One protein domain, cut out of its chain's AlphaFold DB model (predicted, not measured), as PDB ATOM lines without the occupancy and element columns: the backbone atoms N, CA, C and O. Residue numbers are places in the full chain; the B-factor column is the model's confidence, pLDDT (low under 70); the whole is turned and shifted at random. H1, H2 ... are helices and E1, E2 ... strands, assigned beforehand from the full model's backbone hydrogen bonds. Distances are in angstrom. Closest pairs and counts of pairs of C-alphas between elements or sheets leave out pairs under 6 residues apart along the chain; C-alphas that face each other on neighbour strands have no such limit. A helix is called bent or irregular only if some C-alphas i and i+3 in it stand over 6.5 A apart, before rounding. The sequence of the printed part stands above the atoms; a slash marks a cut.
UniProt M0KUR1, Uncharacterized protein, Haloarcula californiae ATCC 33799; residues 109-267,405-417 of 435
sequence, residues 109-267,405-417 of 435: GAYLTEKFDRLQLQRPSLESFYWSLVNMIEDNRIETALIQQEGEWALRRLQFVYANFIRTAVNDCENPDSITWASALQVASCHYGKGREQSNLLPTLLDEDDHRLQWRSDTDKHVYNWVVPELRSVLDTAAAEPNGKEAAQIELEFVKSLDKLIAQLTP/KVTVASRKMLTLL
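Overview. This is residues 109 to 267 and 405 to 417 of the 435 residues of an uncharacterized protein of Haloarcula californiae ATCC 33799 (UniProt M0KUR1). A long helix, H2, runs slantwise through the model between a side made by H3 and the helical hairpin of H6b and H7, with the shorter H4 near the middle. H1 packs on H7 at one end of the model, while H8, a separate piece after a cut, is near H2, H3 and H4 without touching them. The printed part has 172 residues with eight named helices and one strand, in the order H1 H2 H3 E1 H4 H5 H6 H7 H8, and its class is mostly helix. It is compact, with a radius of gyration of the C-alphas of 16.1 A and spans of 41 by 38 by 25 A.

Along the chain. H1 is residues 109 to 116, beginning at C-alpha 109 (-24.651, 16.904, -19.182). H2, residues 124 to 150, measures 39.0 A; it is irregular, with C-alphas 125 and 128 7.6 A apart. H3, residues 152 to 171, measures 27.8 A and has a kink of 26 degrees near residue 162. E1 is residues 177 to 179, H4 residues 181 to 191 and H5 residues 201 to 205. H6, residues 218 to 240, was assigned as one helix by its hydrogen bonds but is bent: C-alphas 226 and 229 are 6.7 A apart. Its arms are H6a, residues 218 to 226, and H6b, residues 229 to 240, at a tilt of 36 degrees, only just steep. H7, residues 244 to 265, measures 31.9 A. H8, residues 405 to 417, ends at C-alpha 417 (-39.055, 18.025, -48.711).

Arrangement. H2 is the hub. It touches H6b at a steep tilt of 46 degrees, closest at the C-alphas of Arg 141 and Ala 239, 4.0 A. It touches H4 at a shallow tilt of 10 degrees, closest at Met 136 and Ser 189, 6.0 A between C-alphas. H2 and H3 form a helical hairpin, closest at the C-alphas of Ile 147 and Leu 155, 5.5 A. H6b and H7 form another at 11 degrees, closest at the C-alphas of Ala 238 and Ala 247, 4.9 A. H1 touches H7, closest at the C-alphas of Leu 112 and Ala 248, 5.5 A. H5 touches H4, closest at the C-alphas of His 191 and Leu 202, 6.2 A. E1 pairs with no named strand. Every O i to N i+4 pair is within hydrogen-bond range in H1, H4, H6a, H6b, H7 and H8; the counts are 21 of 23 in H2, 15 of 16 in H3 and 0 of 1 in H5, where 1 of 2 O i to N i+3 pairs is within range.

Size, cuts and confidence. The C-alphas of Trp 153 and Pro 267, the two farthest apart, are 48.2 A apart. Residues 268 to 404 are not printed, and C-alphas 267 and 405 are 28.3 A apart across this cut. The link from H5 to H6 is long. The mean pLDDT of the printed part is 79.0; residues 166 to 177, 194 to 213, 267 and 405 to 417 are under 70.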
ATOM      1  N   GLY A 109     -24.081  16.112 -18.071       86.56
ATOM      2  CA  GLY A 109     -24.651  16.904 -19.182       86.56
ATOM      3  C   GLY A 109     -23.918  18.223 -19.484       86.56
ATOM      4  O   GLY A 109     -23.652  18.562 -20.642       86.56
ATOM      5  N   ALA A 110     -23.466  18.933 -18.444       85.81
ATOM      6  CA  ALA A 110     -22.642  20.137 -18.598       85.81
ATOM      7  C   ALA A 110     -21.271  19.856 -19.256       85.81
ATOM      8  O   ALA A 110     -20.803  20.657 -20.067       85.81
ATOM      9  N   TYR A 111     -20.644  18.716 -18.943       90.19
ATOM     10  CA  TYR A 111     -19.382  18.274 -19.552       90.19
ATOM     11  C   TYR A 111     -19.593  17.840 -21.005       90.19
ATOM     12  O   TYR A 111     -18.820  18.239 -21.874       90.19
ATOM     13  N   LEU A 112     -20.657  17.078 -21.280       91.31
ATOM     14  CA  LEU A 112     -21.034  16.657 -22.629       91.31
ATOM     15  C   LEU A 112     -21.229  17.873 -23.550       91.31
ATOM     16  O   LEU A 112     -20.591  17.965 -24.598       91.31
ATOM     17  N   THR A 113     -22.002  18.862 -23.093       90.50
ATOM     18  CA  THR A 113     -22.229  20.130 -23.807       90.50
ATOM     19  C   THR A 113     -20.925  20.906 -24.032       90.50
ATOM     20  O   THR A 113     -20.635  21.316 -25.155       90.50
ATOM     21  N   GLU A 114     -20.091  21.078 -22.995       92.56
ATOM     22  CA  GLU A 114     -18.796  21.778 -23.095       92.56
ATOM     23  C   GLU A 114     -17.852  21.122 -24.116       92.56
ATOM     24  O   GLU A 114     -17.098  21.808 -24.812       92.56
ATOM     25  N   LYS A 115     -17.857  19.787 -24.187       95.06
ATOM     26  CA  LYS A 115     -16.995  19.017 -25.086       95.06
ATOM     27  C   LYS A 115     -17.530  18.988 -26.513       95.06
ATOM     28  O   LYS A 115     -16.725  19.134 -27.432       95.06
ATOM     29  N   PHE A 116     -18.847  18.879 -26.700       94.94
ATOM     30  CA  PHE A 116     -19.484  18.984 -28.012       94.94
ATOM     31  C   PHE A 116     -19.220  20.349 -28.659       94.94
ATOM     32  O   PHE A 116     -18.747  20.404 -29.790       94.94
ATOM     33  N   ASP A 117     -19.383  21.443 -27.904       93.50
ATOM     34  CA  ASP A 117     -19.099  22.822 -28.346       93.50
ATOM     35  C   ASP A 117     -17.645  23.058 -28.802       93.50
ATOM     36  O   ASP A 117     -17.335  24.078 -29.420       93.50
ATOM     37  N   ARG A 118     -16.729  22.136 -28.480       94.31
ATOM     38  CA  ARG A 118     -15.310  22.182 -28.864       94.31
ATOM     39  C   ARG A 118     -14.947  21.198 -29.979       94.31
ATOM     40  O   ARG A 118     -13.776  21.145 -30.365       94.31
ATOM     41  N   LEU A 119     -15.900  20.422 -30.502       92.62
ATOM     42  CA  LEU A 119     -15.654  19.530 -31.631       92.62
ATOM     43  C   LEU A 119     -15.391  20.332 -32.910       92.62
ATOM     44  O   LEU A 119     -16.190  21.156 -33.344       92.62
ATOM     45  N   GLN A 120     -14.263  20.041 -33.555       92.81
ATOM     46  CA  GLN A 120     -13.930  20.578 -34.873       92.81
ATOM     47  C   GLN A 120     -14.591  19.708 -35.948       92.81
ATOM     48  O   GLN A 120     -13.976  18.776 -36.465       92.81
ATOM     49  N   LEU A 121     -15.864  19.990 -36.231       93.44
ATOM     50  CA  LEU A 121     -16.647  19.315 -37.268       93.44
ATOM     51  C   LEU A 121     -16.213  19.778 -38.667       93.44
ATOM     52  O   LEU A 121     -16.145  20.978 -38.939       93.44
ATOM     53  N   GLN A 122     -15.976  18.838 -39.582       92.94
ATOM     54  CA  GLN A 122     -15.746  19.120 -41.005       92.94
ATOM     55  C   GLN A 122     -17.045  19.461 -41.741       92.94
ATOM     56  O   GLN A 122     -17.014  20.091 -42.800       92.94
ATOM     57  N   ARG A 123     -18.197  19.076 -41.180       88.81
ATOM     58  CA  ARG A 123     -19.534  19.387 -41.691       88.81
ATOM     59  C   ARG A 123     -20.346  20.201 -40.664       88.81
ATOM     60  O   ARG A 123     -21.331  19.683 -40.143       88.81
ATOM     61  N   PRO A 124     -20.028  21.489 -40.399       88.94
ATOM     62  CA  PRO A 124     -20.776  22.310 -39.432       88.94
ATOM     63  C   PRO A 124     -22.282  22.411 -39.718       88.94
ATOM     64  O   PRO A 124     -23.085  22.528 -38.800       88.94
ATOM     65  N   SER A 125     -22.702  22.285 -40.983       88.88
ATOM     66  CA  SER A 125     -24.124  22.225 -41.360       88.88
ATOM     67  C   SER A 125     -24.888  21.022 -40.785       88.88
ATOM     68  O   SER A 125     -26.115  21.002 -40.850       88.88
ATOM     69  N   LEU A 126     -24.184  20.032 -40.229       90.06
ATOM     70  CA  LEU A 126     -24.737  18.846 -39.583       90.06
ATOM     71  C   LEU A 126     -24.626  18.894 -38.046       90.06
ATOM     72  O   LEU A 126     -25.054  17.947 -37.394       90.06
ATOM     73  N   GLU A 127     -24.135  19.990 -37.445       92.62
ATOM     74  CA  GLU A 127     -23.984  20.145 -35.983       92.62
ATOM     75  C   GLU A 127     -25.274  19.791 -35.222       92.62
ATOM     76  O   GLU A 127     -25.255  18.961 -34.317       92.62
ATOM     77  N   SER A 128     -26.425  20.336 -35.638       89.69
ATOM     78  CA  SER A 128     -27.717  20.042 -34.995       89.69
ATOM     79  C   SER A 128     -28.147  18.577 -35.131       89.69
ATOM     80  O   SER A 128     -28.903  18.089 -34.290       89.69
ATOM     81  N   PHE A 129     -27.713  17.878 -36.183       89.31
ATOM     82  CA  PHE A 129     -27.971  16.450 -36.360       89.31
ATOM     83  C   PHE A 129     -27.052  15.620 -35.454       89.31
ATOM     84  O   PHE A 129     -27.532  14.718 -34.774       89.31
ATOM     85  N   TYR A 130     -25.769  15.975 -35.369       94.88
ATOM     86  CA  TYR A 130     -24.811  15.318 -34.482       94.88
ATOM     87  C   TYR A 130     -25.157  15.497 -33.002       94.88
ATOM     88  O   TYR A 130     -25.125  14.519 -32.262       94.88
ATOM     89  N   TRP A 131     -25.568  16.699 -32.584       93.44
ATOM     90  CA  TRP A 131     -26.098  16.927 -31.237       93.44
ATOM     91  C   TRP A 131     -27.332  16.058 -30.986       93.44
ATOM     92  O   TRP A 131     -27.424  15.381 -29.971       93.44
ATOM     93  N   SER A 132     -28.245  15.992 -31.964       88.56
ATOM     94  CA  SER A 132     -29.419  15.125 -31.847       88.56
ATOM     95  C   SER A 132     -29.040  13.654 -31.679       88.56
ATOM     96  O   SER A 132     -29.699  13.004 -30.887       88.56
ATOM     97  N   LEU A 133     -28.012  13.143 -32.379       91.00
ATOM     98  CA  LEU A 133     -27.513  11.766 -32.227       91.00
ATOM     99  C   LEU A 133     -26.902  11.501 -30.845       91.00
ATOM    100  O   LEU A 133     -27.182  10.454 -30.270       91.00
ATOM    101  N   VAL A 134     -26.096  12.435 -30.328       93.81
ATOM    102  CA  VAL A 134     -25.502  12.360 -28.981       93.81
ATOM    103  C   VAL A 134     -26.597  12.184 -27.933       93.81
ATOM    104  O   VAL A 134     -26.570  11.195 -27.206       93.81
ATOM    105  N   ASN A 135     -27.618  13.047 -27.949       90.31
ATOM    106  CA  ASN A 135     -28.772  12.930 -27.056       90.31
ATOM    107  C   ASN A 135     -29.474  11.561 -27.160       90.31
ATOM    108  O   ASN A 135     -29.884  11.015 -26.152       90.31
ATOM    109  N   MET A 136     -29.577  10.934 -28.338       88.12
ATOM    110  CA  MET A 136     -30.223   9.605 -28.434       88.12
ATOM    111  C   MET A 136     -29.448   8.512 -27.697       88.12
ATOM    112  O   MET A 136     -30.049   7.579 -27.162       88.12
ATOM    113  N   ILE A 137     -28.117   8.602 -27.755       92.81
ATOM    114  CA  ILE A 137     -27.205   7.636 -27.146       92.81
ATOM    115  C   ILE A 137     -27.182   7.857 -25.631       92.81
ATOM    116  O   ILE A 137     -27.302   6.886 -24.883       92.81
ATOM    117  N   GLU A 138     -27.136   9.123 -25.207       93.38
ATOM    118  CA  GLU A 138     -27.329   9.545 -23.821       93.38
ATOM    119  C   GLU A 138     -28.652   8.996 -23.259       93.38
ATOM    120  O   GLU A 138     -28.650   8.293 -22.249       93.38
ATOM    121  N   ASP A 139     -29.773   9.234 -23.939       91.50
ATOM    122  CA  ASP A 139     -31.099   8.837 -23.467       91.50
ATOM    123  C   ASP A 139     -31.249   7.311 -23.377       91.50
ATOM    124  O   ASP A 139     -31.819   6.791 -22.419       91.50
ATOM    125  N   ASN A 140     -30.706   6.558 -24.340       90.50
ATOM    126  CA  ASN A 140     -30.643   5.098 -24.227       90.50
ATOM    127  C   ASN A 140     -29.845   4.665 -22.984       90.50
ATOM    128  O   ASN A 140     -30.221   3.717 -22.289       90.50
ATOM    129  N   ARG A 141     -28.736   5.351 -22.699       92.62
ATOM    130  CA  ARG A 141     -27.888   5.060 -21.548       92.62
ATOM    131  C   ARG A 141     -28.599   5.366 -20.227       92.62
ATOM    132  O   ARG A 141     -28.601   4.497 -19.354       92.62
ATOM    133  N   ILE A 142     -29.215   6.542 -20.066       92.69
ATOM    134  CA  ILE A 142     -29.921   6.882 -18.817       92.69
ATOM    135  C   ILE A 142     -31.116   5.947 -18.594       92.69
ATOM    136  O   ILE A 142     -31.333   5.497 -17.474       92.69
ATOM    137  N   GLU A 143     -31.843   5.580 -19.652       92.31
ATOM    138  CA  GLU A 143     -32.983   4.663 -19.565       92.31
ATOM    139  C   GLU A 143     -32.547   3.236 -19.252       92.31
ATOM    140  O   GLU A 143     -33.157   2.588 -18.403       92.31
ATOM    141  N   THR A 144     -31.441   2.769 -19.836       91.69
ATOM    142  CA  THR A 144     -30.825   1.493 -19.455       91.69
ATOM    143  C   THR A 144     -30.468   1.479 -17.968       91.69
ATOM    144  O   THR A 144     -30.805   0.521 -17.274       91.69
ATOM    145  N   ALA A 145     -29.832   2.539 -17.459       92.06
ATOM    146  CA  ALA A 145     -29.455   2.643 -16.052       92.06
ATOM    147  C   ALA A 145     -30.681   2.702 -15.118       92.06
ATOM    148  O   ALA A 145     -30.710   2.009 -14.101       92.06
ATOM    149  N   LEU A 146     -31.723   3.461 -15.483       91.31
ATOM    150  CA  LEU A 146     -33.003   3.496 -14.764       91.31
ATOM    151  C   LEU A 146     -33.657   2.107 -14.716       91.31
ATOM    152  O   LEU A 146     -34.015   1.638 -13.641       91.31
ATOM    153  N   ILE A 147     -33.766   1.412 -15.851       91.06
ATOM    154  CA  ILE A 147     -34.361   0.067 -15.925       91.06
ATOM    155  C   ILE A 147     -33.555  -0.944 -15.096       91.06
ATOM    156  O   ILE A 147     -34.143  -1.791 -14.426       91.06
ATOM    157  N   GLN A 148     -32.222  -0.856 -15.101       90.50
ATOM    158  CA  GLN A 148     -31.357  -1.743 -14.315       90.50
ATOM    159  C   GLN A 148     -31.485  -1.542 -12.800       90.50
ATOM    160  O   GLN A 148     -31.382  -2.517 -12.060       90.50
ATOM    161  N   GLN A 149     -31.678  -0.304 -12.333       90.81
ATOM    162  CA  GLN A 149     -31.737  -0.001 -10.897       90.81
ATOM    163  C   GLN A 149     -33.150  -0.092 -10.321       90.81
ATOM    164  O   GLN A 149     -33.333  -0.599  -9.218       90.81
ATOM    165  N   GLU A 150     -34.144   0.374 -11.071       89.12
ATOM    166  CA  GLU A 150     -35.531   0.479 -10.618       89.12
ATOM    167  C   GLU A 150     -36.386  -0.731 -11.053       89.12
ATOM    168  O   GLU A 150     -37.421  -1.026 -10.452       89.12
ATOM    169  N   GLY A 151     -35.955  -1.469 -12.082       88.19
ATOM    170  CA  GLY A 151     -36.597  -2.695 -12.550       88.19
ATOM    171  C   GLY A 151     -37.811  -2.484 -13.462       88.19
ATOM    172  O   GLY A 151     -37.942  -1.494 -14.187       88.19
ATOM    173  N   GLU A 152     -38.720  -3.464 -13.463       86.38
ATOM    174  CA  GLU A 152     -39.769  -3.580 -14.485       86.38
ATOM    175  C   GLU A 152     -40.796  -2.434 -14.461       86.38
ATOM    176  O   GLU A 152     -41.366  -2.088 -15.496       86.38
ATOM    177  N   TRP A 153     -41.027  -1.794 -13.311       86.94
ATOM    178  CA  TRP A 153     -41.963  -0.670 -13.251       86.94
ATOM    179  C   TRP A 153     -41.434   0.541 -14.041       86.94
ATOM    180  O   TRP A 153     -42.222   1.217 -14.711       86.94
ATOM    181  N   ALA A 154     -40.116   0.784 -14.023       89.88
ATOM    182  CA  ALA A 154     -39.476   1.854 -14.787       89.88
ATOM    183  C   ALA A 154     -39.512   1.546 -16.287       89.88
ATOM    184  O   ALA A 154     -39.910   2.404 -17.073       89.88
ATOM    185  N   LEU A 155     -39.228   0.292 -16.666       88.75
ATOM    186  CA  LEU A 155     -39.408  -0.208 -18.032       88.75
ATOM    187  C   LEU A 155     -40.828   0.064 -18.548       88.75
ATOM    188  O   LEU A 155     -40.986   0.738 -19.565       88.75
ATOM    189  N   ARG A 156     -41.864  -0.373 -17.819       87.12
ATOM    190  CA  ARG A 156     -43.273  -0.149 -18.194       87.12
ATOM    191  C   ARG A 156     -43.624   1.340 -18.287       87.12
ATOM    192  O   ARG A 156     -44.402   1.739 -19.153       87.12
ATOM    193  N   ARG A 157     -43.064   2.178 -17.407       88.19
ATOM    194  CA  ARG A 157     -43.315   3.628 -17.392       88.19
ATOM    195  C   ARG A 157     -42.695   4.336 -18.599       88.19
ATOM    196  O   ARG A 157     -43.368   5.160 -19.214       88.19
ATOM    197  N   LEU A 158     -41.456   3.996 -18.949       87.94
ATOM    198  CA  LEU A 158     -40.781   4.508 -20.143       87.94
ATOM    199  C   LEU A 158     -41.481   3.999 -21.411       87.94
ATOM    200  O   LEU A 158     -41.815   4.790 -22.289       87.94
ATOM    201  N   GLN A 159     -41.826   2.708 -21.469       85.00
ATOM    202  CA  GLN A 159     -42.612   2.119 -22.561       85.00
ATOM    203  C   GLN A 159     -43.946   2.833 -22.797       85.00
ATOM    204  O   GLN A 159     -44.319   3.041 -23.947       85.00
ATOM    205  N   PHE A 160     -44.650   3.259 -21.742       85.69
ATOM    206  CA  PHE A 160     -45.888   4.030 -21.881       85.69
ATOM    207  C   PHE A 160     -45.668   5.384 -22.581       85.69
ATOM    208  O   PHE A 160     -46.455   5.773 -23.449       85.69
ATOM    209  N   VAL A 161     -44.581   6.081 -22.235       86.19
ATOM    210  CA  VAL A 161     -44.172   7.333 -22.890       86.19
ATOM    211  C   VAL A 161     -43.814   7.081 -24.356       86.19
ATOM    212  O   VAL A 161     -44.299   7.791 -25.241       86.19
ATOM    213  N   TYR A 162     -43.039   6.028 -24.632       80.44
ATOM    214  CA  TYR A 162     -42.652   5.653 -25.990       80.44
ATOM    215  C   TYR A 162     -43.830   5.243 -26.863       80.44
ATOM    216  O   TYR A 162     -43.927   5.712 -27.992       80.44
ATOM    217  N   ALA A 163     -44.748   4.420 -26.359       77.81
ATOM    218  CA  ALA A 163     -45.902   3.961 -27.121       77.81
ATOM    219  C   ALA A 163     -46.774   5.137 -27.591       77.81
ATOM    220  O   ALA A 163     -47.183   5.170 -28.751       77.81
ATOM    221  N   ASN A 164     -47.002   6.131 -26.727       77.25
ATOM    222  CA  ASN A 164     -47.838   7.280 -27.063       77.25
ATOM    223  C   ASN A 164     -47.117   8.317 -27.943       77.25
ATOM    224  O   ASN A 164     -47.720   8.787 -28.901       77.25
ATOM    225  N   PHE A 165     -45.827   8.616 -27.725       74.19
ATOM    226  CA  PHE A 165     -45.098   9.527 -28.624       74.19
ATOM    227  C   PHE A 165     -44.749   8.905 -29.985       74.19
ATOM    228  O   PHE A 165     -44.917   9.558 -31.016       74.19
ATOM    229  N   ILE A 166     -44.274   7.654 -30.020       63.25
ATOM    230  CA  ILE A 166     -43.857   7.007 -31.273       63.25
ATOM    231  C   ILE A 166     -45.070   6.699 -32.150       63.25
ATOM    232  O   ILE A 166     -45.001   6.912 -33.356       63.25
ATOM    233  N   ARG A 167     -46.199   6.243 -31.590       56.91
ATOM    234  CA  ARG A 167     -47.376   5.920 -32.414       56.91
ATOM    235  C   ARG A 167     -48.020   7.168 -33.031       56.91
ATOM    236  O   ARG A 167     -48.480   7.083 -34.165       56.91
ATOM    237  N   THR A 168     -47.956   8.330 -32.368       49.66
ATOM    238  CA  THR A 168     -48.259   9.624 -33.013       49.66
ATOM    239  C   THR A 168     -47.326   9.874 -34.205       49.66
ATOM    240  O   THR A 168     -47.796  10.202 -35.289       49.66
ATOM    241  N   ALA A 169     -46.014   9.654 -34.050       52.75
ATOM    242  CA  ALA A 169     -45.043   9.845 -35.133       52.75
ATOM    243  C   ALA A 169     -45.212   8.864 -36.315       52.75
ATOM    244  O   ALA A 169     -44.970   9.252 -37.455       52.75
ATOM    245  N   VAL A 170     -45.635   7.618 -36.061       49.16
ATOM    246  CA  VAL A 170     -45.923   6.609 -37.101       49.16
ATOM    247  C   VAL A 170     -47.146   6.988 -37.925       49.16
ATOM    248  O   VAL A 170     -47.074   6.964 -39.150       49.16
ATOM    249  N   ASN A 171     -48.246   7.360 -37.266       47.16
ATOM    250  CA  ASN A 171     -49.481   7.741 -37.953       47.16
ATOM    251  C   ASN A 171     -49.288   9.015 -38.808       47.16
ATOM    252  O   ASN A 171     -49.917   9.157 -39.848       47.16
ATOM    253  N   ASP A 172     -48.374   9.910 -38.414       44.56
ATOM    254  CA  ASP A 172     -47.964  11.088 -39.198       44.56
ATOM    255  C   ASP A 172     -47.012  10.754 -40.380       44.56
ATOM    256  O   ASP A 172     -46.695  11.640 -41.177       44.56
ATOM    257  N   CYS A 173     -46.530   9.508 -40.510       48.25
ATOM    258  CA  CYS A 173     -45.518   9.074 -41.489       48.25
ATOM    259  C   CYS A 173     -46.016   7.971 -42.448       48.25
ATOM    260  O   CYS A 173     -45.254   7.070 -42.785       48.25
ATOM    261  N   GLU A 174     -47.271   8.005 -42.908       47.56
ATOM    262  CA  GLU A 174     -47.855   6.871 -43.655       47.56
ATOM    263  C   GLU A 174     -47.185   6.504 -45.001       47.56
ATOM    264  O   GLU A 174     -47.369   5.369 -45.433       47.56
ATOM    265  N   ASN A 175     -46.390   7.383 -45.637       53.47
ATOM    266  CA  ASN A 175     -45.454   7.039 -46.735       53.47
ATOM    267  C   ASN A 175     -44.300   8.075 -46.854       53.47
ATOM    268  O   ASN A 175     -44.473   9.107 -47.509       53.47
ATOM    269  N   PRO A 176     -43.119   7.866 -46.239       61.81
ATOM    270  CA  PRO A 176     -41.938   8.695 -46.462       61.81
ATOM    271  C   PRO A 176     -41.181   8.264 -47.730       61.81
ATOM    272  O   PRO A 176     -40.189   7.531 -47.675       61.81
ATOM    273  N   ASP A 177     -41.592   8.800 -48.876       64.50
ATOM    274  CA  ASP A 177     -40.710   8.860 -50.041       64.50
ATOM    275  C   ASP A 177     -39.459   9.700 -49.694       64.50
ATOM    276  O   ASP A 177     -39.566  10.790 -49.125       64.50
ATOM    277  N   SER A 178     -38.263   9.240 -50.089       76.50
ATOM    278  CA  SER A 178     -36.976   9.946 -49.910       76.50
ATOM    279  C   SER A 178     -36.328   9.867 -48.509       76.50
ATOM    280  O   SER A 178     -35.818  10.855 -47.971       76.50
ATOM    281  N   ILE A 179     -36.247   8.663 -47.932       80.19
ATOM    282  CA  ILE A 179     -35.502   8.387 -46.690       80.19
ATOM    283  C   ILE A 179     -34.006   8.692 -46.876       80.19
ATOM    284  O   ILE A 179     -33.352   8.182 -47.788       80.19
ATOM    285  N   THR A 180     -33.445   9.498 -45.975       85.12
ATOM    286  CA  THR A 180     -32.006   9.809 -45.929       85.12
ATOM    287  C   THR A 180     -31.274   8.950 -44.900       85.12
ATOM    288  O   THR A 180     -31.881   8.494 -43.927       85.12
ATOM    289  N   TRP A 181     -29.951   8.801 -45.036       87.50
ATOM    290  CA  TRP A 181     -29.135   8.130 -44.013       87.50
ATOM    291  C   TRP A 181     -29.268   8.801 -42.637       87.50
ATOM    292  O   TRP A 181     -29.280   8.120 -41.617       87.50
ATOM    293  N   ALA A 182     -29.425  10.129 -42.596       87.62
ATOM    294  CA  ALA A 182     -29.539  10.895 -41.358       87.62
ATOM    295  C   ALA A 182     -30.864  10.610 -40.631       87.62
ATOM    296  O   ALA A 182     -30.861  10.257 -39.452       87.62
ATOM    297  N   SER A 183     -31.991  10.686 -41.344       81.12
ATOM    298  CA  SER A 183     -33.306  10.328 -40.795       81.12
ATOM    299  C   SER A 183     -33.361   8.858 -40.368       81.12
ATOM    300  O   SER A 183     -33.885   8.549 -39.302       81.12
ATOM    301  N   ALA A 184     -32.764   7.950 -41.146       81.12
ATOM    302  CA  ALA A 184     -32.735   6.531 -40.806       81.12
ATOM    303  C   ALA A 184     -31.884   6.245 -39.553       81.12
ATOM    304  O   ALA A 184     -32.320   5.487 -38.691       81.12
ATOM    305  N   LEU A 185     -30.719   6.892 -39.389       85.69
ATOM    306  CA  LEU A 185     -29.919   6.777 -38.161       85.69
ATOM    307  C   LEU A 185     -30.653   7.321 -36.929       85.69
ATOM    308  O   LEU A 185     -30.546   6.725 -35.862       85.69
ATOM    309  N   GLN A 186     -31.438   8.397 -37.069       81.69
ATOM    310  CA  GLN A 186     -32.301   8.863 -35.979       81.69
ATOM    311  C   GLN A 186     -33.342   7.802 -35.606       81.69
ATOM    312  O   GLN A 186     -33.465   7.450 -34.440       81.69
ATOM    313  N   VAL A 187     -34.051   7.203 -36.562       77.94
ATOM    314  CA  VAL A 187     -35.024   6.156 -36.204       77.94
ATOM    315  C   VAL A 187     -34.342   4.901 -35.629       77.94
ATOM    316  O   VAL A 187     -34.851   4.304 -34.679       77.94
ATOM    317  N   ALA A 188     -33.158   4.537 -36.121       79.62
ATOM    318  CA  ALA A 188     -32.366   3.428 -35.590       79.62
ATOM    319  C   ALA A 188     -31.948   3.640 -34.128       79.62
ATOM    320  O   ALA A 188     -32.192   2.771 -33.289       79.62
ATOM    321  N   SER A 189     -31.391   4.807 -33.801       80.88
ATOM    322  CA  SER A 189     -31.052   5.183 -32.424       80.88
ATOM    323  C   SER A 189     -32.287   5.259 -31.504       80.88
ATOM    324  O   SER A 189     -32.163   5.047 -30.300       80.88
ATOM    325  N   CYS A 190     -33.492   5.519 -32.038       75.94
ATOM    326  CA  CYS A 190     -34.733   5.403 -31.266       75.94
ATOM    327  C   CYS A 190     -35.053   3.939 -30.955       75.94
ATOM    328  O   CYS A 190     -35.384   3.624 -29.821       75.94
ATOM    329  N   HIS A 191     -34.994   3.048 -31.944       75.88
ATOM    330  CA  HIS A 191     -35.477   1.677 -31.786       75.88
ATOM    331  C   HIS A 191     -34.542   0.781 -30.962       75.88
ATOM    332  O   HIS A 191     -35.027   0.008 -30.142       75.88
ATOM    333  N   TYR A 192     -33.220   0.885 -31.140       75.31
ATOM    334  CA  TYR A 192     -32.254   0.035 -30.423       75.31
ATOM    335  C   TYR A 192     -32.084   0.387 -28.935       75.31
ATOM    336  O   TYR A 192     -31.237  -0.204 -28.269       75.31
ATOM    337  N   GLY A 193     -32.836   1.359 -28.409       72.00
ATOM    338  CA  GLY A 193     -32.760   1.716 -26.997       72.00
ATOM    339  C   GLY A 193     -33.448   0.687 -26.097       72.00
ATOM    340  O   GLY A 193     -34.551   0.229 -26.411       72.00
ATOM    341  N   LYS A 194     -32.848   0.345 -24.952       64.44
ATOM    342  CA  LYS A 194     -33.456  -0.627 -24.024       64.44
ATOM    343  C   LYS A 194     -34.781  -0.096 -23.483       64.44
ATOM    344  O   LYS A 194     -34.881   1.029 -23.010       64.44
ATOM    345  N   GLY A 195     -35.824  -0.916 -23.604       58.00
ATOM    346  CA  GLY A 195     -37.216  -0.524 -23.352       58.00
ATOM    347  C   GLY A 195     -37.964   0.045 -24.564       58.00
ATOM    348  O   GLY A 195     -39.187   0.142 -24.519       58.00
ATOM    349  N   ARG A 196     -37.276   0.326 -25.675       66.94
ATOM    350  CA  ARG A 196     -37.857   0.777 -26.954       66.94
ATOM    351  C   ARG A 196     -37.950  -0.356 -27.991       66.94
ATOM    352  O   ARG A 196     -38.723  -0.256 -28.940       66.94
ATOM    353  N   GLU A 197     -37.258  -1.470 -27.740       58.75
ATOM    354  CA  GLU A 197     -37.182  -2.695 -28.565       58.75
ATOM    355  C   GLU A 197     -38.540  -3.333 -28.932       58.75
ATOM    356  O   GLU A 197     -38.638  -4.032 -29.936       58.75
ATOM    357  N   GLN A 198     -39.609  -3.084 -28.161       52.38
ATOM    358  CA  GLN A 198     -40.971  -3.552 -28.487       52.38
ATOM    359  C   GLN A 198     -41.690  -2.682 -29.537       52.38
ATOM    360  O   GLN A 198     -42.817  -2.980 -29.928       52.38
ATOM    361  N   SER A 199     -41.067  -1.595 -29.999       51.78
ATOM    362  CA  SER A 199     -41.608  -0.749 -31.060       51.78
ATOM    363  C   SER A 199     -41.278  -1.324 -32.439       51.78
ATOM    364  O   SER A 199     -40.115  -1.360 -32.837       51.78
ATOM    365  N   ASN A 200     -42.305  -1.689 -33.214       50.78
ATOM    366  CA  ASN A 200     -42.194  -2.267 -34.569       50.78
ATOM    367  C   ASN A 200     -41.587  -1.324 -35.641       50.78
ATOM    368  O   ASN A 200     -41.602  -1.648 -36.823       50.78
ATOM    369  N   LEU A 201     -41.042  -0.173 -35.241       51.41
ATOM    370  CA  LEU A 201     -40.603   0.935 -36.092       51.41
ATOM    371  C   LEU A 201     -39.435   0.601 -37.040       51.41
ATOM    372  O   LEU A 201     -39.407   1.034 -38.189       51.41
ATOM    373  N   LEU A 202     -38.448  -0.149 -36.545       50.62
ATOM    374  CA  LEU A 202     -37.248  -0.514 -37.302       50.62
ATOM    375  C   LEU A 202     -37.410  -1.773 -38.166       50.62
ATOM    376  O   LEU A 202     -36.841  -1.775 -39.255       50.62
ATOM    377  N   PRO A 203     -38.195  -2.801 -37.770       54.03
ATOM    378  CA  PRO A 203     -38.657  -3.822 -38.701       54.03
ATOM    379  C   PRO A 203     -39.182  -3.231 -40.010       54.03
ATOM    380  O   PRO A 203     -38.752  -3.686 -41.056       54.03
ATOM    381  N   THR A 204     -39.990  -2.164 -39.968       53.97
ATOM    382  CA  THR A 204     -40.473  -1.491 -41.186       53.97
ATOM    383  C   THR A 204     -39.324  -0.876 -41.998       53.97
ATOM    384  O   THR A 204     -39.177  -1.191 -43.169       53.97
ATOM    385  N   LEU A 205     -38.435  -0.072 -41.391       54.12
ATOM    386  CA  LEU A 205     -37.297   0.558 -42.100       54.12
ATOM    387  C   LEU A 205     -36.270  -0.409 -42.712       54.12
ATOM    388  O   LEU A 205     -35.458   0.013 -43.539       54.12
ATOM    389  N   LEU A 206     -36.244  -1.658 -42.251       58.34
ATOM    390  CA  LEU A 206     -35.352  -2.709 -42.742       58.34
ATOM    391  C   LEU A 206     -36.072  -3.761 -43.593       58.34
ATOM    392  O   LEU A 206     -35.415  -4.688 -44.066       58.34
ATOM    393  N   ASP A 207     -37.384  -3.631 -43.783       63.19
ATOM    394  CA  ASP A 207     -38.164  -4.513 -44.637       63.19
ATOM    395  C   ASP A 207     -37.880  -4.165 -46.105       63.19
ATOM    396  O   ASP A 207     -38.314  -3.133 -46.620       63.19
ATOM    397  N   GLU A 208     -37.092  -5.005 -46.784       59.72
ATOM    398  CA  GLU A 208     -36.779  -4.811 -48.205       59.72
ATOM    399  C   GLU A 208     -37.992  -5.074 -49.119       59.72
ATOM    400  O   GLU A 208     -37.975  -4.650 -50.278       59.72
ATOM    401  N   ASP A 209     -39.048  -5.708 -48.593       60.41
ATOM    402  CA  ASP A 209     -40.315  -5.950 -49.283       60.41
ATOM    403  C   ASP A 209     -41.360  -4.838 -49.005       60.41
ATOM    404  O   ASP A 209     -42.367  -4.751 -49.715       60.41
ATOM    405  N   ASP A 210     -41.129  -3.921 -48.048       63.72
ATOM    406  CA  ASP A 210     -42.039  -2.795 -47.774       63.72
ATOM    407  C   ASP A 210     -41.824  -1.616 -48.737       63.72
ATOM    408  O   ASP A 210     -41.145  -0.623 -48.462       63.72
ATOM    409  N   HIS A 211     -42.484  -1.702 -49.891       64.69
ATOM    410  CA  HIS A 211     -42.429  -0.698 -50.958       64.69
ATOM    411  C   HIS A 211     -42.927   0.715 -50.570       64.69
ATOM    412  O   HIS A 211     -42.792   1.638 -51.380       64.69
ATOM    413  N   ARG A 212     -43.484   0.909 -49.362       62.50
ATOM    414  CA  ARG A 212     -43.870   2.228 -48.815       62.50
ATOM    415  C   ARG A 212     -42.676   3.077 -48.377       62.50
ATOM    416  O   ARG A 212     -42.821   4.279 -48.170       62.50
ATOM    417  N   LEU A 213     -41.508   2.458 -48.191       68.25
ATOM    418  CA  LEU A 213     -40.310   3.102 -47.658       68.25
ATOM    419  C   LEU A 213     -39.208   3.156 -48.717       68.25
ATOM    420  O   LEU A 213     -38.542   2.164 -49.008       68.25
ATOM    421  N   GLN A 214     -38.991   4.340 -49.293       76.19
ATOM    422  CA  GLN A 214     -38.047   4.509 -50.399       76.19
ATOM    423  C   GLN A 214     -36.840   5.350 -49.991       76.19
ATOM    424  O   GLN A 214     -36.957   6.527 -49.645       76.19
ATOM    425  N   TRP A 215     -35.651   4.753 -50.081       82.06
ATOM    426  CA  TRP A 215     -34.381   5.460 -49.923       82.06
ATOM    427  C   TRP A 215     -34.234   6.554 -50.981       82.06
ATOM    428  O   TRP A 215     -34.440   6.317 -52.169       82.06
ATOM    429  N   ARG A 216     -33.797   7.746 -50.565       85.81
ATOM    430  CA  ARG A 216     -33.487   8.860 -51.474       85.81
ATOM    431  C   ARG A 216     -32.400   8.503 -52.490       85.81
ATOM    432  O   ARG A 216     -32.398   9.034 -53.598       85.81
ATOM    433  N   SER A 217     -31.437   7.672 -52.094       87.06
ATOM    434  CA  SER A 217     -30.346   7.213 -52.952       87.06
ATOM    435  C   SER A 217     -29.707   5.925 -52.429       87.06
ATOM    436  O   SER A 217     -29.734   5.652 -51.226       87.06
ATOM    437  N   ASP A 218     -29.028   5.184 -53.308       87.38
ATOM    438  CA  ASP A 218     -28.180   4.050 -52.911       87.38
ATOM    439  C   ASP A 218     -27.061   4.476 -51.948       87.38
ATOM    440  O   ASP A 218     -26.661   3.710 -51.072       87.38
ATOM    441  N   THR A 219     -26.573   5.718 -52.063       89.19
ATOM    442  CA  THR A 219     -25.595   6.287 -51.128       89.19
ATOM    443  C   THR A 219     -26.181   6.429 -49.724       89.19
ATOM    444  O   THR A 219     -25.500   6.099 -48.756       89.19
ATOM    445  N   ASP A 220     -27.442   6.855 -49.591       87.44
ATOM    446  CA  ASP A 220     -28.132   6.905 -48.298       87.44
ATOM    447  C   ASP A 220     -28.273   5.500 -47.685       87.44
ATOM    448  O   ASP A 220     -27.884   5.299 -46.532       87.44
ATOM    449  N   LYS A 221     -28.734   4.512 -48.471       86.31
ATOM    450  CA  LYS A 221     -28.859   3.114 -48.018       86.31
ATOM    451  C   LYS A 221     -27.504   2.531 -47.597       86.31
ATOM    452  O   LYS A 221     -27.401   1.879 -46.559       86.31
ATOM    453  N   HIS A 222     -26.446   2.792 -48.368       88.00
ATOM    454  CA  HIS A 222     -25.099   2.297 -48.081       88.00
ATOM    455  C   HIS A 222     -24.485   2.928 -46.821       88.00
ATOM    456  O   HIS A 222     -23.960   2.202 -45.978       88.00
ATOM    457  N   VAL A 223     -24.585   4.254 -46.655       89.69
ATOM    458  CA  VAL A 223     -24.095   4.954 -45.451       89.69
ATOM    459  C   VAL A 223     -24.800   4.441 -44.201       89.69
ATOM    460  O   VAL A 223     -24.140   4.136 -43.211       89.69
ATOM    461  N   TYR A 224     -26.125   4.297 -44.248       87.88
ATOM    462  CA  TYR A 224     -26.891   3.759 -43.130       87.88
ATOM    463  C   TYR A 224     -26.459   2.326 -42.776       87.88
ATOM    464  O   TYR A 224     -26.110   2.063 -41.626       87.88
ATOM    465  N   ASN A 225     -26.387   1.423 -43.760       87.69
ATOM    466  CA  ASN A 225     -25.987   0.031 -43.534       87.69
ATOM    467  C   ASN A 225     -24.550  -0.114 -42.996       87.69
ATOM    468  O   ASN A 225     -24.275  -1.058 -42.257       87.69
ATOM    469  N   TRP A 226     -23.644   0.812 -43.329       89.12
ATOM    470  CA  TRP A 226     -22.292   0.855 -42.760       89.12
ATOM    471  C   TRP A 226     -22.304   1.369 -41.309       89.12
ATOM    472  O   TRP A 226     -21.686   0.760 -40.439       89.12
ATOM    473  N   VAL A 227     -23.022   2.456 -41.016       92.44
ATOM    474  CA  VAL A 227     -22.968   3.124 -39.701       92.44
ATOM    475  C   VAL A 227     -23.806   2.413 -38.627       92.44
ATOM    476  O   VAL A 227     -23.446   2.446 -37.453       92.44
ATOM    477  N   VAL A 228     -24.904   1.736 -38.985       90.06
ATOM    478  CA  VAL A 228     -25.812   1.090 -38.011       90.06
ATOM    479  C   VAL A 228     -25.137   0.061 -37.087       90.06
ATOM    480  O   VAL A 228     -25.422   0.096 -35.888       90.06
ATOM    481  N   PRO A 229     -24.257  -0.844 -37.558       90.12
ATOM    482  CA  PRO A 229     -23.521  -1.750 -36.673       90.12
ATOM    483  C   PRO A 229     -22.640  -1.027 -35.643       90.12
ATOM    484  O   PRO A 229     -22.611  -1.432 -34.481       90.12
ATOM    485  N   GLU A 230     -21.965   0.058 -36.042       94.06
ATOM    486  CA  GLU A 230     -21.164   0.889 -35.131       94.06
ATOM    487  C   GLU A 230     -22.068   1.597 -34.116       94.06
ATOM    488  O   GLU A 230     -21.812   1.530 -32.917       94.06
ATOM    489  N   LEU A 231     -23.184   2.172 -34.573       92.38
ATOM    490  CA  LEU A 231     -24.187   2.793 -33.711       92.38
ATOM    491  C   LEU A 231     -24.727   1.822 -32.644       92.38
ATOM    492  O   LEU A 231     -24.799   2.193 -31.477       92.38
ATOM    493  N   ARG A 232     -25.073   0.578 -33.012       90.81
ATOM    494  CA  ARG A 232     -25.501  -0.453 -32.043       90.81
ATOM    495  C   ARG A 232     -24.421  -0.697 -30.984       90.81
ATOM    496  O   ARG A 232     -24.710  -0.653 -29.794       90.81
ATOM    497  N   SER A 233     -23.172  -0.881 -31.419       93.12
ATOM    498  CA  SER A 233     -22.029  -1.066 -30.516       93.12
ATOM    499  C   SER A 233     -21.837   0.124 -29.572       93.12
ATOM    500  O   SER A 233     -21.540  -0.066 -28.396       93.12
ATOM    501  N   VAL A 234     -22.008   1.352 -30.065       95.62
ATOM    502  CA  VAL A 234     -21.899   2.594 -29.283       95.62
ATOM    503  C   VAL A 234     -23.027   2.712 -28.260       95.62
ATOM    504  O   VAL A 234     -22.750   3.031 -27.106       95.62
ATOM    505  N   LEU A 235     -24.269   2.388 -28.637       92.56
ATOM    506  CA  LEU A 235     -25.420   2.361 -27.729       92.56
ATOM    507  C   LEU A 235     -25.207   1.380 -26.570       92.56
ATOM    508  O   LEU A 235     -25.390   1.766 -25.416       92.56
ATOM    509  N   ASP A 236     -24.773   0.149 -26.853       92.44
ATOM    510  CA  ASP A 236     -24.474  -0.845 -25.815       92.44
ATOM    511  C   ASP A 236     -23.280  -0.436 -24.938       92.44
ATOM    512  O   ASP A 236     -23.335  -0.589 -23.717       92.44
ATOM    513  N   THR A 237     -22.211   0.109 -25.532       95.44
ATOM    514  CA  THR A 237     -20.994   0.491 -24.791       95.44
ATOM    515  C   THR A 237     -21.248   1.693 -23.880       95.44
ATOM    516  O   THR A 237     -20.878   1.653 -22.710       95.44
ATOM    517  N   ALA A 238     -21.926   2.735 -24.372       95.06
ATOM    518  CA  ALA A 238     -22.303   3.888 -23.557       95.06
ATOM    519  C   ALA A 238     -23.260   3.472 -22.426       95.06
ATOM    520  O   ALA A 238     -23.047   3.839 -21.272       95.06
ATOM    521  N   ALA A 239     -24.264   2.639 -22.723       93.19
ATOM    522  CA  ALA A 239     -25.206   2.130 -21.725       93.19
ATOM    523  C   ALA A 239     -24.562   1.234 -20.648       93.19
ATOM    524  O   ALA A 239     -25.114   1.103 -19.557       93.19
ATOM    525  N   ALA A 240     -23.407   0.626 -20.937       93.69
ATOM    526  CA  ALA A 240     -22.626  -0.151 -19.979       93.69
ATOM    527  C   ALA A 240     -21.611   0.684 -19.171       93.69
ATOM    528  O   ALA A 240     -21.074   0.174 -18.188       93.69
ATOM    529  N   GLU A 241     -21.335   1.937 -19.556       96.25
ATOM    530  CA  GLU A 241     -20.314   2.781 -18.925       96.25
ATOM    531  C   GLU A 241     -20.877   3.560 -17.710       96.25
ATOM    532  O   GLU A 241     -21.667   4.508 -17.876       96.25
ATOM    533  N   PRO A 242     -20.479   3.203 -16.468       91.50
ATOM    534  CA  PRO A 242     -20.991   3.847 -15.258       91.50
ATOM    535  C   PRO A 242     -20.551   5.311 -15.112       91.50
ATOM    536  O   PRO A 242     -21.272   6.104 -14.507       91.50
ATOM    537  N   ASN A 243     -19.396   5.711 -15.650       93.44
ATOM    538  CA  ASN A 243     -18.901   7.078 -15.553       93.44
ATOM    539  C   ASN A 243     -19.475   7.953 -16.678       93.44
ATOM    540  O   ASN A 243     -19.044   7.888 -17.829       93.44
ATOM    541  N   GLY A 244     -20.385   8.865 -16.322       91.19
ATOM    542  CA  GLY A 244     -21.021   9.788 -17.270       91.19
ATOM    543  C   GLY A 244     -20.063  10.676 -18.081       91.19
ATOM    544  O   GLY A 244     -20.469  11.190 -19.118       91.19
ATOM    545  N   LYS A 245     -18.797  10.858 -17.666       94.75
ATOM    546  CA  LYS A 245     -17.780  11.569 -18.470       94.75
ATOM    547  C   LYS A 245     -17.067  10.677 -19.484       94.75
ATOM    548  O   LYS A 245     -16.601  11.201 -20.495       94.75
ATOM    549  N   GLU A 246     -16.964   9.375 -19.236       96.69
ATOM    550  CA  GLU A 246     -16.405   8.419 -20.201       96.69
ATOM    551  C   GLU A 246     -17.473   8.019 -21.228       96.69
ATOM    552  O   GLU A 246     -17.200   8.036 -22.424       96.69
ATOM    553  N   ALA A 247     -18.727   7.831 -20.798       95.69
ATOM    554  CA  ALA A 247     -19.872   7.676 -21.700       95.69
ATOM    555  C   ALA A 247     -20.007   8.857 -22.678       95.69
ATOM    556  O   ALA A 247     -20.023   8.660 -23.892       95.69
ATOM    557  N   ALA A 248     -19.938  10.089 -22.160       95.31
ATOM    558  CA  ALA A 248     -19.894  11.297 -22.981       95.31
ATOM    559  C   ALA A 248     -18.728  11.307 -23.989       95.31
ATOM    560  O   ALA A 248     -18.844  11.886 -25.063       95.31
ATOM    561  N   GLN A 249     -17.584  10.683 -23.683       97.25
ATOM    562  CA  GLN A 249     -16.489  10.569 -24.652       97.25
ATOM    563  C   GLN A 249     -16.817   9.559 -25.757       97.25
ATOM    564  O   GLN A 249     -16.610   9.886 -26.923       97.25
ATOM    565  N   ILE A 250     -17.404   8.406 -25.423       97.44
ATOM    566  CA  ILE A 250     -17.868   7.395 -26.392       97.44
ATOM    567  C   ILE A 250     -18.882   8.009 -27.379       97.44
ATOM    568  O   ILE A 250     -18.733   7.877 -28.597       97.44
ATOM    569  N   GLU A 251     -19.867   8.751 -26.866       95.69
ATOM    570  CA  GLU A 251     -20.886   9.475 -27.647       95.69
ATOM    571  C   GLU A 251     -20.262  10.477 -28.643       95.69
ATOM    572  O   GLU A 251     -20.615  10.520 -29.827       95.69
ATOM    573  N   LEU A 252     -19.294  11.273 -28.176       97.25
ATOM    574  CA  LEU A 252     -18.626  12.301 -28.979       97.25
ATOM    575  C   LEU A 252     -17.622  11.720 -29.985       97.25
ATOM    576  O   LEU A 252     -17.437  12.287 -31.067       97.25
ATOM    577  N   GLU A 253     -16.968  10.602 -29.660       97.56
ATOM    578  CA  GLU A 253     -16.067   9.906 -30.580       97.56
ATOM    579  C   GLU A 253     -16.826   9.292 -31.758       97.56
ATOM    580  O   GLU A 253     -16.381   9.459 -32.897       97.56
ATOM    581  N   PHE A 254     -18.001   8.702 -31.522       97.00
ATOM    582  CA  PHE A 254     -18.882   8.221 -32.588       97.00
ATOM    583  C   PHE A 254     -19.269   9.343 -33.564       97.00
ATOM    584  O   PHE A 254     -19.049   9.226 -34.772       97.00
ATOM    585  N   VAL A 255     -19.750  10.484 -33.055       96.38
ATOM    586  CA  VAL A 255     -20.063  11.661 -33.889       96.38
ATOM    587  C   VAL A 255     -18.848  12.145 -34.683       96.38
ATOM    588  O   VAL A 255     -18.965  12.466 -35.866       96.38
ATOM    589  N   LYS A 256     -17.666  12.172 -34.065       96.31
ATOM    590  CA  LYS A 256     -16.417  12.600 -34.709       96.31
ATOM    591  C   LYS A 256     -15.947  11.625 -35.794       96.31
ATOM    592  O   LYS A 256     -15.313  12.056 -36.759       96.31
ATOM    593  N   SER A 257     -16.222  10.331 -35.651       95.44
ATOM    594  CA  SER A 257     -15.993   9.323 -36.694       95.44
ATOM    595  C   SER A 257     -16.994   9.472 -37.842       95.44
ATOM    596  O   SER A 257     -16.585   9.506 -39.005       95.44
ATOM    597  N   LEU A 258     -18.274   9.690 -37.529       95.06
ATOM    598  CA  LEU A 258     -19.326   9.922 -38.518       95.06
ATOM    599  C   LEU A 258     -19.093  11.206 -39.336       95.06
ATOM    600  O   LEU A 258     -19.205  11.173 -40.560       95.06
ATOM    601  N   ASP A 259     -18.706  12.322 -38.711       95.25
ATOM    602  CA  ASP A 259     -18.345  13.568 -39.412       95.25
ATOM    603  C   ASP A 259     -17.215  13.356 -40.429       95.25
ATOM    604  O   ASP A 259     -17.328  13.784 -41.581       95.25
ATOM    605  N   LYS A 260     -16.168  12.606 -40.055       93.31
ATOM    606  CA  LYS A 260     -15.082  12.235 -40.976       93.31
ATOM    607  C   LYS A 260     -15.567  11.381 -42.141       93.31
ATOM    608  O   LYS A 260     -15.157  11.642 -43.270       93.31
ATOM    609  N   LEU A 261     -16.417  10.385 -41.887       91.38
ATOM    610  CA  LEU A 261     -16.968   9.518 -42.930       91.38
ATOM    611  C   LEU A 261     -17.801  10.331 -43.934       91.38
ATOM    612  O   LEU A 261     -17.564  10.267 -45.139       91.38
ATOM    613  N   ILE A 262     -18.723  11.165 -43.445       91.62
ATOM    614  CA  ILE A 262     -19.578  12.002 -44.298       91.62
ATOM    615  C   ILE A 262     -18.758  13.051 -45.067       91.62
ATOM    616  O   ILE A 262     -19.040  13.305 -46.239       91.62
ATOM    617  N   ALA A 263     -17.712  13.629 -44.464       89.56
ATOM    618  CA  ALA A 263     -16.806  14.551 -45.151       89.56
ATOM    619  C   ALA A 263     -16.004  13.885 -46.285       89.56
ATOM    620  O   ALA A 263     -15.761  14.524 -47.308       89.56
ATOM    621  N   GLN A 264     -15.627  12.608 -46.142       88.12
ATOM    622  CA  GLN A 264     -14.948  11.841 -47.196       88.12
ATOM    623  C   GLN A 264     -15.889  11.462 -48.346       88.12
ATOM    624  O   GLN A 264     -15.491  11.532 -49.506       88.12
ATOM    625  N   LEU A 265     -17.133  11.082 -48.035       84.00
ATOM    626  CA  LEU A 265     -18.136  10.686 -49.031       84.00
ATOM    627  C   LEU A 265     -18.761  11.881 -49.761       84.00
ATOM    628  O   LEU A 265     -19.187  11.759 -50.905       84.00
ATOM    629  N   THR A 266     -18.828  13.045 -49.113       74.19
ATOM    630  CA  THR A 266     -19.285  14.307 -49.710       74.19
ATOM    631  C   THR A 266     -18.198  15.372 -49.537       74.19
ATOM    632  O   THR A 266     -18.358  16.274 -48.703       74.19
ATOM    633  N   PRO A 267     -17.084  15.294 -50.291       63.25
ATOM    634  CA  PRO A 267     -16.042  16.310 -50.222       63.25
ATOM    635  C   PRO A 267     -16.629  17.692 -50.555       63.25
ATOM    636  O   PRO A 267     -17.577  17.784 -51.346       63.25
ATOM    637  N   LYS A 405     -37.990  16.560 -30.348       38.16
ATOM    638  CA  LYS A 405     -37.173  17.133 -31.437       38.16
ATOM    639  C   LYS A 405     -37.007  16.167 -32.596       38.16
ATOM    640  O   LYS A 405     -37.041  16.654 -33.714       38.16
ATOM    641  N   VAL A 406     -36.861  14.855 -32.403       36.81
ATOM    642  CA  VAL A 406     -36.824  13.930 -33.553       36.81
ATOM    643  C   VAL A 406     -38.190  13.832 -34.223       36.81
ATOM    644  O   VAL A 406     -38.240  13.896 -35.448       36.81
ATOM    645  N   THR A 407     -39.293  13.847 -33.474       38.28
ATOM    646  CA  THR A 407     -40.645  13.915 -34.055       38.28
ATOM    647  C   THR A 407     -40.875  15.232 -34.810       38.28
ATOM    648  O   THR A 407     -41.249  15.212 -35.977       38.28
ATOM    649  N   VAL A 408     -40.570  16.393 -34.220       33.09
ATOM    650  CA  VAL A 408     -40.773  17.723 -34.832       33.09
ATOM    651  C   VAL A 408     -39.737  18.050 -35.914       33.09
ATOM    652  O   VAL A 408     -40.073  18.743 -36.876       33.09
ATOM    653  N   ALA A 409     -38.497  17.567 -35.816       34.97
ATOM    654  CA  ALA A 409     -37.492  17.711 -36.869       34.97
ATOM    655  C   ALA A 409     -37.788  16.772 -38.039       34.97
ATOM    656  O   ALA A 409     -37.711  17.241 -39.167       34.97
ATOM    657  N   SER A 410     -38.224  15.529 -37.805       34.88
ATOM    658  CA  SER A 410     -38.748  14.662 -38.872       34.88
ATOM    659  C   SER A 410     -39.961  15.313 -39.537       34.88
ATOM    660  O   SER A 410     -39.954  15.505 -40.749       34.88
ATOM    661  N   ARG A 411     -40.930  15.808 -38.751       38.12
ATOM    662  CA  ARG A 411     -42.106  16.554 -39.242       38.12
ATOM    663  C   ARG A 411     -41.704  17.768 -40.089       38.12
ATOM    664  O   ARG A 411     -42.235  17.958 -41.181       38.12
ATOM    665  N   LYS A 412     -40.735  18.579 -39.642       34.44
ATOM    666  CA  LYS A 412     -40.226  19.744 -40.396       34.44
ATOM    667  C   LYS A 412     -39.390  19.353 -41.616       34.44
ATOM    668  O   LYS A 412     -39.486  20.043 -42.625       34.44
ATOM    669  N   MET A 413     -38.605  18.279 -41.556       36.22
ATOM    670  CA  MET A 413     -37.787  17.817 -42.680       36.22
ATOM    671  C   MET A 413     -38.678  17.225 -43.779       36.22
ATOM    672  O   MET A 413     -38.565  17.668 -44.918       36.22
ATOM    673  N   LEU A 414     -39.652  16.367 -43.441       34.94
ATOM    674  CA  LEU A 414     -40.681  15.901 -44.384       34.94
ATOM    675  C   LEU A 414     -41.480  17.076 -44.977       34.94
ATOM    676  O   LEU A 414     -41.607  17.164 -46.194       34.94
ATOM    677  N   THR A 415     -41.943  18.029 -44.154       35.62
ATOM    678  CA  THR A 415     -42.720  19.201 -44.630       35.62
ATOM    679  C   THR A 415     -41.916  20.133 -45.554       35.62
ATOM    680  O   THR A 415     -42.492  20.837 -46.385       35.62
ATOM    681  N   LEU A 416     -40.588  20.187 -45.409       34.28
ATOM    682  CA  LEU A 416     -39.712  20.962 -46.295       34.28
ATOM    683  C   LEU A 416     -39.362  20.203 -47.584       34.28
ATOM    684  O   LEU A 416     -39.147  20.844 -48.612       34.28
ATOM    685  N   LEU A 417     -39.326  18.869 -47.546       37.66
ATOM    686  CA  LEU A 417     -39.055  18.025 -48.711       37.66
ATOM    687  C   LEU A 417     -40.279  17.907 -49.632       37.66
ATOM    688  O   LEU A 417     -40.128  18.091 -50.840       37.66
TER     689      LEU A 417